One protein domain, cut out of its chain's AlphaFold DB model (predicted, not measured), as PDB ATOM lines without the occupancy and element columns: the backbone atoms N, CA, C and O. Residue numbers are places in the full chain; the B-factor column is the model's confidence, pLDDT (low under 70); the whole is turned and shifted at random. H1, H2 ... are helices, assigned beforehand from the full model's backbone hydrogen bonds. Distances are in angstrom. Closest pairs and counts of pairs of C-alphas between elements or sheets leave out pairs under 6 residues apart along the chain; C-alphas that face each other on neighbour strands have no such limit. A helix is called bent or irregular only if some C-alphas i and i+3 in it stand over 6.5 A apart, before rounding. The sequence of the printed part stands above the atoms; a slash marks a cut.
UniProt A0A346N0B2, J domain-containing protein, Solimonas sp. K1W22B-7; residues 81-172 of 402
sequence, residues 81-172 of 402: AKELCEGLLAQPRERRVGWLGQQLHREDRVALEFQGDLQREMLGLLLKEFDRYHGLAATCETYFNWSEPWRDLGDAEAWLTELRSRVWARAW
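AT A GLANCE: This is residues 81 to 172 of the 402 residues of the protein "J domain-containing protein" of Solimonas sp. K1W22B-7 (UniProt A0A346N0B2). Two helical hairpins pack crosswise, H1 with H2 and H3 with H4, and a single helix, H5, packs on H3 on the side away from H1 and H2. The H3 and H4 pair makes the middle. The printed part has 92 residues with five named helices, H1 to H5 in chain order, and no named strand: all helix, with mostly crossed packing. It is compact, with a radius of gyration of the C-alphas of 12.7 A, and spans 37 by 31 by 21 A.

IN THESE COORDINATES: Find C-alpha 81 at (163.479, 126.513, 120.815), where H1, residues 81 to 90, begins. H2 follows as residues 93 to 106; it is irregular, with C-alphas 94 and 97 7.4 A apart. H3, residues 112 to 128, runs 24.3 A. H4, residues 130 to 144, is irregular too, with C-alphas 132 and 135 7.7 A apart. H5, residues 156 to 172, runs 24.1 A to C-alpha 172 at (145.550, 110.564, 108.109).

HOW THE PARTS SIT: Look first at the hairpin of H3 and H4, which touch at C-alphas 126 and 133, their closest, 5.6 A apart, at a shallow tilt of 26 degrees, opposite ways. H1 touches H4 about perpendicular, at 85 degrees; the closest C-alphas, 85 and 133, are 7.3 A apart. H2 touches H4 with residues 96 to 101 alone, closest at C-alphas 97 and 139, 5.8 A. H5 touches H3 with residues 156 to 163 alone, closest at C-alphas 163 and 127, 6.3 A. H5 is apart from H1 and H2. Every O i to N i+4 pair is within hydrogen-bond range in H1, H3 and H5; H2 has 8 of 10, H4 6 of 11.

THE WHOLE: The C-alphas of Asp 108 and Trp 172, the two farthest apart, are 39.1 A apart. The printed part has no cut. Look for the long link at residues 145 to 155, between H4 and H5. The model's pLDDT is under 70 at residues 106 to 110, 112 and 149 to 155.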
ATOM      1  N   ALA A  81     164.628 127.265 121.321       88.88
ATOM      2  CA  ALA A  81     163.479 126.513 120.815       88.88
ATOM      3  C   ALA A  81     163.916 125.190 120.161       88.88
ATOM      4  O   ALA A  81     163.283 124.151 120.355       88.88
ATOM      5  N   LYS A  82     165.047 125.208 119.445       91.50
ATOM      6  CA  LYS A  82     165.629 124.018 118.826       91.50
ATOM      7  C   LYS A  82     166.186 123.053 119.866       91.50
ATOM      8  O   LYS A  82     165.888 121.865 119.779       91.50
ATOM      9  N   GLU A  83     166.926 123.545 120.854       91.56
ATOM     10  CA  GLU A  83     167.444 122.727 121.958       91.56
ATOM     11  C   GLU A  83     166.315 122.037 122.731       91.56
ATOM     12  O   GLU A  83     166.374 120.832 122.985       91.56
ATOM     13  N   LEU A  84     165.237 122.765 123.036       91.50
ATOM     14  CA  LEU A  84     164.053 122.209 123.688       91.50
ATOM     15  C   LEU A  84     163.373 121.156 122.810       91.50
ATOM     16  O   LEU A  84     163.020 120.089 123.311       91.50
ATOM     17  N   CYS A  85     163.218 121.399 121.505       92.75
ATOM     18  CA  CYS A  85     162.668 120.408 120.581       92.75
ATOM     19  C   CYS A  85     163.544 119.148 120.473       92.75
ATOM     20  O   CYS A  85     163.019 118.033 120.461       92.75
ATOM     21  N   GLU A  86     164.867 119.286 120.418       94.25
ATOM     22  CA  GLU A  86     165.793 118.148 120.386       94.25
ATOM     23  C   GLU A  86     165.780 117.369 121.708       94.25
ATOM     24  O   GLU A  86     165.667 116.140 121.697       94.25
ATOM     25  N   GLY A  87     165.774 118.070 122.843       93.31
ATOM     26  CA  GLY A  87     165.618 117.469 124.165       93.31
ATOM     27  C   GLY A  87     164.287 116.732 124.319       93.31
ATOM     28  O   GLY A  87     164.260 115.605 124.812       93.31
ATOM     29  N   LEU A  88     163.191 117.298 123.808       93.56
ATOM     30  CA  LEU A  88     161.873 116.661 123.778       93.56
ATOM     31  C   LEU A  88     161.853 115.371 122.950       93.56
ATOM     32  O   LEU A  88     161.218 114.394 123.356       93.56
ATOM     33  N   LEU A  89     162.529 115.345 121.798       93.06
ATOM     34  CA  LEU A  89     162.631 114.135 120.976       93.06
ATOM     35  C   LEU A  89     163.392 113.015 121.691       93.06
ATOM     36  O   LEU A  89     163.017 111.851 121.533       93.06
ATOM     37  N   ALA A  90     164.405 113.358 122.491       94.12
ATOM     38  CA  ALA A  90     165.175 112.399 123.279       94.12
ATOM     39  C   ALA A  90     164.373 111.780 124.441       94.12
ATOM     40  O   ALA A  90     164.754 110.731 124.960       94.12
ATOM     41  N   GLN A  91     163.255 112.393 124.849       94.31
ATOM     42  CA  GLN A  91     162.398 111.868 125.911       94.31
ATOM     43  C   GLN A  91     161.318 110.901 125.381       94.31
ATOM     44  O   GLN A  91     160.734 111.131 124.308       94.31
ATOM     45  N   PRO A  92     160.968 109.854 126.160       93.06
ATOM     46  CA  PRO A  92     159.805 109.016 125.874       93.06
ATOM     47  C   PRO A  92     158.522 109.857 125.919       93.06
ATOM     48  O   PRO A  92     158.430 110.822 126.684       93.06
ATOM     49  N   ARG A  93     157.535 109.507 125.080       90.38
ATOM     50  CA  ARG A  93     156.349 110.342 124.801       90.38
ATOM     51  C   ARG A  93     155.608 110.763 126.070       90.38
ATOM     52  O   ARG A  93     155.178 111.906 126.165       90.38
ATOM     53  N   GLU A  94     155.528 109.871 127.048       91.12
ATOM     54  CA  GLU A  94     154.801 110.043 128.306       91.12
ATOM     55  C   GLU A  94     155.462 111.081 129.225       91.12
ATOM     56  O   GLU A  94     154.793 111.712 130.037       91.12
ATOM     57  N   ARG A  95     156.781 111.287 129.098       92.81
ATOM     58  CA  ARG A  95     157.552 112.202 129.958       92.81
ATOM     59  C   ARG A  95     157.754 113.587 129.355       92.81
ATOM     60  O   ARG A  95     158.201 114.486 130.059       92.81
ATOM     61  N   ARG A  96     157.425 113.782 128.076       94.06
ATOM     62  CA  ARG A  96     157.725 115.017 127.331       94.06
ATOM     63  C   ARG A  96     157.107 116.273 127.940       94.06
ATOM     64  O   ARG A  96     157.809 117.263 128.104       94.06
ATOM     65  N   VAL A  97     155.824 116.225 128.308       91.25
ATOM     66  CA  VAL A  97     155.117 117.377 128.900       91.25
ATOM     67  C   VAL A  97     155.735 117.754 130.249       91.25
ATOM     68  O   VAL A  97     156.055 118.916 130.482       91.25
ATOM     69  N   GLY A  98     155.970 116.759 131.113       90.62
ATOM     70  CA  GLY A  98     156.601 116.978 132.418       90.62
ATOM     71  C   GLY A  98     158.034 117.501 132.299       90.62
ATOM     72  O   GLY A  98     158.418 118.409 133.031       90.62
ATOM     73  N   TRP A  99     158.809 116.978 131.345       93.31
ATOM     74  CA  TRP A  99     160.165 117.449 131.068       93.31
ATOM     75  C   TRP A  99     160.180 118.902 130.580       93.31
ATOM     76  O   TRP A  99     160.957 119.694 131.104       93.31
ATOM     77  N   LEU A 100     159.295 119.276 129.646       89.69
ATOM     78  CA  LEU A 100     159.184 120.657 129.158       89.69
ATOM     79  C   LEU A 100     158.851 121.622 130.296       89.69
ATOM     80  O   LEU A 100     159.499 122.656 130.440       89.69
ATOM     81  N   GLY A 101     157.903 121.232 131.155       86.81
ATOM     82  CA  GLY A 101     157.589 121.971 132.370       86.81
ATOM     83  C   GLY A 101     158.819 122.183 133.247       86.81
ATOM     84  O   GLY A 101     159.114 123.317 133.608       86.81
ATOM     85  N   GLN A 102     159.584 121.128 133.527       87.94
ATOM     86  CA  GLN A 102     160.800 121.233 134.339       87.94
ATOM     87  C   GLN A 102     161.858 122.161 133.726       87.94
ATOM     88  O   GLN A 102     162.473 122.924 134.468       87.94
ATOM     89  N   GLN A 103     162.068 122.132 132.405       87.00
ATOM     90  CA  GLN A 103     163.044 123.017 131.752       87.00
ATOM     91  C   GLN A 103     162.639 124.490 131.842       87.00
ATOM     92  O   GLN A 103     163.478 125.344 132.111       87.00
ATOM     93  N   LEU A 104     161.351 124.796 131.677       83.38
ATOM     94  CA  LEU A 104     160.866 126.178 131.715       83.38
ATOM     95  C   LEU A 104     160.825 126.763 133.132       83.38
ATOM     96  O   LEU A 104     160.994 127.965 133.298       83.38
ATOM     97  N   HIS A 105     160.676 125.925 134.161       79.38
ATOM     98  CA  HIS A 105     160.718 126.376 135.558       79.38
ATOM     99  C   HIS A 105     162.148 126.521 136.111       79.38
ATOM    100  O   HIS A 105     162.346 127.241 137.082       79.38
ATOM    101  N   ARG A 106     163.151 125.845 135.528       66.88
ATOM    102  CA  ARG A 106     164.542 125.865 136.025       66.88
ATOM    103  C   ARG A 106     165.284 127.182 135.800       66.88
ATOM    104  O   ARG A 106     166.258 127.431 136.499       66.88
ATOM    105  N   GLU A 107     164.856 127.986 134.836       58.81
ATOM    106  CA  GLU A 107     165.605 129.158 134.362       58.81
ATOM    107  C   GLU A 107     164.885 130.495 134.608       58.81
ATOM    108  O   GLU A 107     165.166 131.475 133.930       58.81
ATOM    109  N   ASP A 108     163.924 130.547 135.537       59.69
ATOM    110  CA  ASP A 108     163.122 131.757 135.824       59.69
ATOM    111  C   ASP A 108     162.339 132.295 134.595       59.69
ATOM    112  O   ASP A 108     161.850 133.423 134.549       59.69
ATOM    113  N   ARG A 109     162.148 131.432 133.587       64.62
ATOM    114  CA  ARG A 109     161.458 131.671 132.304       64.62
ATOM    115  C   ARG A 109     159.928 131.633 132.426       64.62
ATOM    116  O   ARG A 109     159.215 131.157 131.541       64.62
ATOM    117  N   VAL A 110     159.415 132.111 133.555       60.66
ATOM    118  CA  VAL A 110     157.984 132.090 133.911       60.66
ATOM    119  C   VAL A 110     157.260 133.344 133.400       60.66
ATOM    120  O   VAL A 110     156.033 133.423 133.446       60.66
ATOM    121  N   ALA A 111     158.000 134.325 132.871       71.12
ATOM    122  CA  ALA A 111     157.424 135.523 132.278       71.12
ATOM    123  C   ALA A 111     156.468 135.171 131.122       71.12
ATOM    124  O   ALA A 111     156.819 134.438 130.198       71.12
ATOM    125  N   LEU A 112     155.252 135.725 131.172       68.94
ATOM    126  CA  LEU A 112     154.223 135.542 130.140       68.94
ATOM    127  C   LEU A 112     154.712 135.973 128.749       68.94
ATOM    128  O   LEU A 112     154.412 135.293 127.773       68.94
ATOM    129  N   GLU A 113     155.497 137.052 128.677       73.00
ATOM    130  CA  GLU A 113     156.116 137.550 127.438       73.00
ATOM    131  C   GLU A 113     157.059 136.494 126.842       73.00
ATOM    132  O   GLU A 113     156.827 136.023 125.729       73.00
ATOM    133  N   PHE A 114     157.999 135.984 127.648       79.94
ATOM    134  CA  PHE A 114     158.907 134.903 127.254       79.94
ATOM    135  C   PHE A 114     158.157 133.655 126.770       79.94
ATOM    136  O   PHE A 114     158.534 133.041 125.773       79.94
ATOM    137  N   GLN A 115     157.082 133.252 127.457       79.56
ATOM    138  CA  GLN A 115     156.282 132.105 127.024       79.56
ATOM    139  C   GLN A 115     155.578 132.349 125.686       79.56
ATOM    140  O   GLN A 115     155.420 131.400 124.918       79.56
ATOM    141  N   GLY A 116     155.129 133.573 125.411       79.81
ATOM    142  CA  GLY A 116     154.537 133.944 124.125       79.81
ATOM    143  C   GLY A 116     155.564 133.916 122.993       79.81
ATOM    144  O   GLY A 116     155.310 133.340 121.934       79.81
ATOM    145  N   ASP A 117     156.750 134.467 123.236       82.00
ATOM    146  CA  ASP A 117     157.869 134.459 122.290       82.00
ATOM    147  C   ASP A 117     158.369 133.043 122.002       82.00
ATOM    148  O   ASP A 117     158.495 132.639 120.843       82.00
ATOM    149  N   LEU A 118     158.543 132.227 123.044       85.81
ATOM    150  CA  LEU A 118     158.975 130.843 122.895       85.81
ATOM    151  C   LEU A 118     157.957 130.016 122.106       85.81
ATOM    152  O   LEU A 118     158.342 129.196 121.273       85.81
ATOM    153  N   GLN A 119     156.660 130.219 122.351       87.25
ATOM    154  CA  GLN A 119     155.608 129.544 121.592       87.25
ATOM    155  C   GLN A 119     155.699 129.865 120.101       87.25
ATOM    156  O   GLN A 119     155.593 128.949 119.284       87.25
ATOM    157  N   ARG A 120     155.928 131.136 119.745       86.50
ATOM    158  CA  ARG A 120     156.091 131.567 118.350       86.50
ATOM    159  C   ARG A 120     157.319 130.941 117.699       86.50
ATOM    160  O   ARG A 120     157.203 130.391 116.605       86.50
ATOM    161  N   GLU A 121     158.456 130.946 118.389       87.88
ATOM    162  CA  GLU A 121     159.697 130.334 117.901       87.88
ATOM    163  C   GLU A 121     159.563 128.814 117.717       87.88
ATOM    164  O   GLU A 121     159.900 128.264 116.666       87.88
ATOM    165  N   MET A 122     158.996 128.113 118.705       90.00
ATOM    166  CA  MET A 122     158.749 126.671 118.611       90.00
ATOM    167  C   MET A 122     157.763 126.334 117.489       90.00
ATOM    168  O   MET A 122     157.972 125.364 116.759       90.00
ATOM    169  N   LEU A 123     156.706 127.130 117.317       90.94
ATOM    170  CA  LEU A 123     155.742 126.974 116.228       90.94
ATOM    171  C   LEU A 123     156.393 127.189 114.856       90.94
ATOM    172  O   LEU A 123     156.191 126.380 113.947       90.94
ATOM    173  N   GLY A 124     157.214 128.231 114.718       90.00
ATOM    174  CA  GLY A 124     157.994 128.493 113.511       90.00
ATOM    175  C   GLY A 124     158.918 127.323 113.166       90.00
ATOM    176  O   GLY A 124     158.938 126.861 112.022       90.00
ATOM    177  N   LEU A 125     159.613 126.769 114.162       91.62
ATOM    178  CA  LEU A 125     160.472 125.599 113.983       91.62
ATOM    179  C   LEU A 125     159.677 124.340 113.599       91.62
ATOM    180  O   LEU A 125     160.076 123.623 112.680       91.62
ATOM    181  N   LEU A 126     158.533 124.092 114.247       92.75
ATOM    182  CA  LEU A 126     157.624 122.983 113.929       92.75
ATOM    183  C   LEU A 126     157.098 123.053 112.493       92.75
ATOM    184  O   LEU A 126     156.902 122.017 111.863       92.75
ATOM    185  N   LEU A 127     156.864 124.253 111.959       91.81
ATOM    186  CA  LEU A 127     156.425 124.438 110.577       91.81
ATOM    187  C   LEU A 127     157.577 124.325 109.572       91.81
ATOM    188  O   LEU A 127     157.395 123.733 108.504       91.81
ATOM    189  N   LYS A 128     158.750 124.873 109.910       92.44
ATOM    190  CA  LYS A 128     159.949 124.873 109.060       92.44
ATOM    191  C   LYS A 128     160.561 123.479 108.917       92.44
ATOM    192  O   LYS A 128     160.895 123.068 107.811       92.44
ATOM    193  N   GLU A 129     160.668 122.739 110.017       94.12
ATOM    194  CA  GLU A 129     161.231 121.383 110.083       94.12
ATOM    195  C   GLU A 129     160.143 120.344 110.426       94.12
ATOM    196  O   GLU A 129     160.324 119.451 111.259       94.12
ATOM    197  N   PHE A 130     158.987 120.452 109.759       93.00
ATOM    198  CA  PHE A 130     157.793 119.652 110.051       93.00
ATOM    199  C   PHE A 130     158.041 118.139 110.071       93.00
ATOM    200  O   PHE A 130     157.677 117.470 111.037       93.00
ATOM    201  N   ASP A 131     158.708 117.576 109.058       90.81
ATOM    202  CA  ASP A 131     158.947 116.128 109.002       90.81
ATOM    203  C   ASP A 131     159.731 115.608 110.218       90.81
ATOM    204  O   ASP A 131     159.493 114.486 110.666       90.81
ATOM    205  N   ARG A 132     160.601 116.440 110.805       93.25
ATOM    206  CA  ARG A 132     161.406 116.092 111.980       93.25
ATOM    207  C   ARG A 132     160.633 116.248 113.288       93.25
ATOM    208  O   ARG A 132     160.726 115.377 114.151       93.25
ATOM    209  N   TYR A 133     159.877 117.336 113.441       93.44
ATOM    210  CA  TYR A 133     159.309 117.724 114.738       93.44
ATOM    211  C   TYR A 133     157.785 117.577 114.863       93.44
ATOM    212  O   TYR A 133     157.276 117.735 115.969       93.44
ATOM    213  N   HIS A 134     157.036 117.213 113.813       92.56
ATOM    214  CA  HIS A 134     155.562 117.112 113.868       92.56
ATOM    215  C   HIS A 134     155.036 116.246 115.029       92.56
ATOM    216  O   HIS A 134     153.987 116.542 115.601       92.56
ATOM    217  N   GLY A 135     155.775 115.205 115.429       90.88
ATOM    218  CA  GLY A 135     155.427 114.345 116.565       90.88
ATOM    219  C   GLY A 135     155.465 115.038 117.936       90.88
ATOM    220  O   GLY A 135     155.018 114.450 118.920       90.88
ATOM    221  N   LEU A 136     155.997 116.261 118.023       93.19
ATOM    222  CA  LEU A 136     155.986 117.108 119.217       93.19
ATOM    223  C   LEU A 136     154.761 118.027 119.286       93.19
ATOM    224  O   LEU A 136     154.498 118.580 120.351       93.19
ATOM    225  N   ALA A 137     153.996 118.175 118.197       92.12
ATOM    226  CA  ALA A 137     152.857 119.092 118.151       92.12
ATOM    227  C   ALA A 137     151.830 118.791 119.254       92.12
ATOM    228  O   ALA A 137     151.379 119.705 119.924       92.12
ATOM    229  N   ALA A 138     151.540 117.512 119.523       90.50
ATOM    230  CA  ALA A 138     150.633 117.113 120.604       90.50
ATOM    231  C   ALA A 138     151.167 117.474 122.003       90.50
ATOM    232  O   ALA A 138     150.404 117.874 122.879       90.50
ATOM    233  N   THR A 139     152.483 117.351 122.214       91.88
ATOM    234  CA  THR A 139     153.134 117.769 123.463       91.88
ATOM    235  C   THR A 139     153.021 119.280 123.648       91.88
ATOM    236  O   THR A 139     152.656 119.724 124.732       91.88
ATOM    237  N   CYS A 140     153.306 120.051 122.595       90.19
ATOM    238  CA  CYS A 140     153.231 121.511 122.624       90.19
ATOM    239  C   CYS A 140     151.789 121.980 122.838       90.19
ATOM    240  O   CYS A 140     151.551 122.799 123.714       90.19
ATOM    241  N   GLU A 141     150.828 121.385 122.130       89.56
ATOM    242  CA  GLU A 141     149.395 121.641 122.302       89.56
ATOM    243  C   GLU A 141     148.954 121.408 123.752       89.56
ATOM    244  O   GLU A 141     148.276 122.247 124.326       89.56
ATOM    245  N   THR A 142     149.390 120.303 124.369       90.00
ATOM    246  CA  THR A 142     149.023 119.967 125.755       90.00
ATOM    247  C   THR A 142     149.664 120.918 126.762       90.00
ATOM    248  O   THR A 142     149.015 121.338 127.713       90.00
ATOM    249  N   TYR A 143     150.947 121.246 126.583       89.00
ATOM    250  CA  TYR A 143     151.677 122.085 127.533       89.00
ATOM    251  C   TYR A 143     151.285 123.564 127.425       89.00
ATOM    252  O   TYR A 143     151.020 124.215 128.432       89.00
ATOM    253  N   PHE A 144     151.228 124.094 126.203       85.62
ATOM    254  CA  PHE A 144     150.857 125.483 125.943       85.62
ATOM    255  C   PHE A 144     149.343 125.695 125.866       85.62
ATOM    256  O   PHE A 144     148.907 126.834 125.747       85.62
ATOM    257  N   ASN A 145     148.542 124.632 125.946       85.06
ATOM    258  CA  ASN A 145     147.083 124.688 125.907       85.06
ATOM    259  C   ASN A 145     146.549 125.553 124.743       85.06
ATOM    260  O   ASN A 145     145.723 126.445 124.936       85.06
ATOM    261  N   TRP A 146     147.061 125.319 123.527       83.44
ATOM    262  CA  TRP A 146     146.710 126.085 122.316       83.44
ATOM    263  C   TRP A 146     145.228 125.963 121.911       83.44
ATOM    264  O   TRP A 146     144.778 126.623 120.972       83.44
ATOM    265  N   SER A 147     144.459 125.102 122.573       73.75
ATOM    266  CA  SER A 147     143.027 124.907 122.359       73.75
ATOM    267  C   SER A 147     142.137 125.951 123.035       73.75
ATOM    268  O   SER A 147     140.973 126.048 122.654       73.75
ATOM    269  N   GLU A 148     142.642 126.713 124.011       73.81
ATOM    270  CA  GLU A 148     141.801 127.651 124.766       73.81
ATOM    271  C   GLU A 148     141.497 128.938 123.979       73.81
ATOM    272  O   GLU A 148     142.432 129.654 123.605       73.81
ATOM    273  N   PRO A 149     140.211 129.298 123.782       53.19
ATOM    274  CA  PRO A 149     139.798 130.432 122.947       53.19
ATOM    275  C   PRO A 149     140.264 131.822 123.405       53.19
ATOM    276  O   PRO A 149     140.216 132.764 122.622       53.19
ATOM    277  N   TRP A 150     140.653 131.992 124.670       52.03
ATOM    278  CA  TRP A 150     140.964 133.305 125.258       52.03
ATOM    279  C   TRP A 150     142.454 133.670 125.234       52.03
ATOM    280  O   TRP A 150     142.836 134.707 125.776       52.03
ATOM    281  N   ARG A 151     143.318 132.838 124.639       62.56
ATOM    282  CA  ARG A 151     144.707 133.231 124.371       62.56
ATOM    283  C   ARG A 151     144.765 133.976 123.046       62.56
ATOM    284  O   ARG A 151     144.677 133.359 121.991       62.56
ATOM    285  N   ASP A 152     144.945 135.293 123.121       58.50
ATOM    286  CA  ASP A 152     145.293 136.104 121.957       58.50
ATOM    287  C   ASP A 152     146.691 135.697 121.475       58.50
ATOM    288  O   ASP A 152     147.721 136.090 122.024       58.50
ATOM    289  N   LEU A 153     146.709 134.799 120.494       63.34
ATOM    290  CA  LEU A 153     147.912 134.363 119.796       63.34
ATOM    291  C   LEU A 153     148.281 135.339 118.667       63.34
ATOM    292  O   LEU A 153     149.303 135.125 118.011       63.34
ATOM    293  N   GLY A 154     147.479 136.391 118.445       69.81
ATOM    294  CA  GLY A 154     147.661 137.381 117.391       69.81
ATOM    295  C   GLY A 154     147.995 136.732 116.048       69.81
ATOM    296  O   GLY A 154     147.314 135.818 115.577       69.81
ATOM    297  N   ASP A 155     149.121 137.143 115.468       68.56
ATOM    298  CA  ASP A 155     149.617 136.655 114.175       68.56
ATOM    299  C   ASP A 155     149.931 135.140 114.143       68.56
ATOM    300  O   ASP A 155     150.003 134.536 113.068       68.56
ATOM    301  N   ALA A 156     150.105 134.486 115.299       75.00
ATOM    302  CA  ALA A 156     150.444 133.064 115.383       75.00
ATOM    303  C   ALA A 156     149.237 132.125 115.190       75.00
ATOM    304  O   ALA A 156     149.427 130.928 114.954       75.00
ATOM    305  N   GLU A 157     147.996 132.629 115.228       81.38
ATOM    306  CA  GLU A 157     146.792 131.805 115.032       81.38
ATOM    307  C   GLU A 157     146.747 131.168 113.631       81.38
ATOM    308  O   GLU A 157     146.414 129.985 113.466       81.38
ATOM    309  N   ALA A 158     147.170 131.918 112.608       83.56
ATOM    310  CA  ALA A 158     147.283 131.412 111.243       83.56
ATOM    311  C   ALA A 158     148.299 130.260 111.151       83.56
ATOM    312  O   ALA A 158     148.044 129.237 110.507       83.56
ATOM    313  N   TRP A 159     149.436 130.395 111.837       87.44
ATOM    314  CA  TRP A 159     150.489 129.379 111.885       87.44
ATOM    315  C   TRP A 159     150.038 128.128 112.647       87.44
ATOM    316  O   TRP A 159     150.320 127.011 112.212       87.44
ATOM    317  N   LEU A 160     149.278 128.282 113.733       87.44
ATOM    318  CA  LEU A 160     148.690 127.158 114.467       87.44
ATOM    319  C   LEU A 160     147.657 126.408 113.633       87.44
ATOM    320  O   LEU A 160     147.655 125.176 113.602       87.44
ATOM    321  N   THR A 161     146.804 127.135 112.914       86.38
ATOM    322  CA  THR A 161     145.810 126.541 112.010       86.38
ATOM    323  C   THR A 161     146.480 125.739 110.894       86.38
ATOM    324  O   THR A 161     146.068 124.615 110.582       86.38
ATOM    325  N   GLU A 162     147.554 126.281 110.319       88.88
ATOM    326  CA  GLU A 162     148.397 125.596 109.341       88.88
ATOM    327  C   GLU A 162     149.066 124.346 109.948       88.88
ATOM    328  O   GLU A 162     148.960 123.261 109.368       88.88
ATOM    329  N   LEU A 163     149.683 124.448 111.133       90.12
ATOM    330  CA  LEU A 163     150.319 123.318 111.823       90.12
ATOM    331  C   LEU A 163     149.311 122.198 112.091       90.12
ATOM    332  O   LEU A 163     149.564 121.046 111.736       90.12
ATOM    333  N   ARG A 164     148.149 122.524 112.669       89.50
ATOM    334  CA  ARG A 164     147.075 121.559 112.946       89.50
ATOM    335  C   ARG A 164     146.622 120.859 111.670       89.50
ATOM    336  O   ARG A 164     146.487 119.639 111.665       89.50
ATOM    337  N   SER A 165     146.467 121.602 110.575       88.75
ATOM    338  CA  SER A 165     146.086 121.031 109.279       88.75
ATOM    339  C   SER A 165     147.148 120.071 108.726       88.75
ATOM    340  O   SER A 165     146.806 119.004 108.209       88.75
ATOM    341  N   ARG A 166     148.439 120.399 108.873       92.44
ATOM    342  CA  ARG A 166     149.553 119.521 108.473       92.44
ATOM    343  C   ARG A 166     149.644 118.265 109.337       92.44
ATOM    344  O   ARG A 166     149.759 117.164 108.802       92.44
ATOM    345  N   VAL A 167     149.550 118.401 110.663       92.25
ATOM    346  CA  VAL A 167     149.550 117.264 111.607       92.25
ATOM    347  C   VAL A 167     148.379 116.334 111.317       92.25
ATOM    348  O   VAL A 167     148.549 115.116 111.249       92.25
ATOM    349  N   TRP A 168     147.197 116.903 111.088       91.38
ATOM    350  CA  TRP A 168     146.003 116.153 110.734       91.38
ATOM    351  C   TRP A 168     146.191 115.366 109.428       91.38
ATOM    352  O   TRP A 168     145.875 114.174 109.367       91.38
ATOM    353  N   ALA A 169     146.767 116.005 108.404       90.69
ATOM    354  CA  ALA A 169     147.072 115.368 107.130       90.69
ATOM    355  C   ALA A 169     148.069 114.203 107.270       90.69
ATOM    356  O   ALA A 169     147.807 113.106 106.763       90.69
ATOM    357  N   ARG A 170     149.159 114.401 108.025       93.06
ATOM    358  CA  ARG A 170     150.161 113.360 108.298       93.06
ATOM    359  C   ARG A 170     149.562 112.182 109.066       93.06
ATOM    360  O   ARG A 170     149.731 111.034 108.658       93.06
ATOM    361  N   ALA A 171     148.773 112.453 110.104       90.62
ATOM    362  CA  ALA A 171     148.083 111.419 110.874       90.62
ATOM    363  C   ALA A 171     147.089 110.618 110.015       90.62
ATOM    364  O   ALA A 171     146.928 109.408 110.194       90.62
ATOM    365  N   TRP A 172     146.413 111.263 109.059       92.12
ATOM    366  CA  TRP A 172     145.550 110.564 108.109       92.12
ATOM    367  C   TRP A 172     146.348 109.636 107.183       92.12
ATOM    368  O   TRP A 172     145.950 108.483 106.994       92.12
TER     369      TRP A 172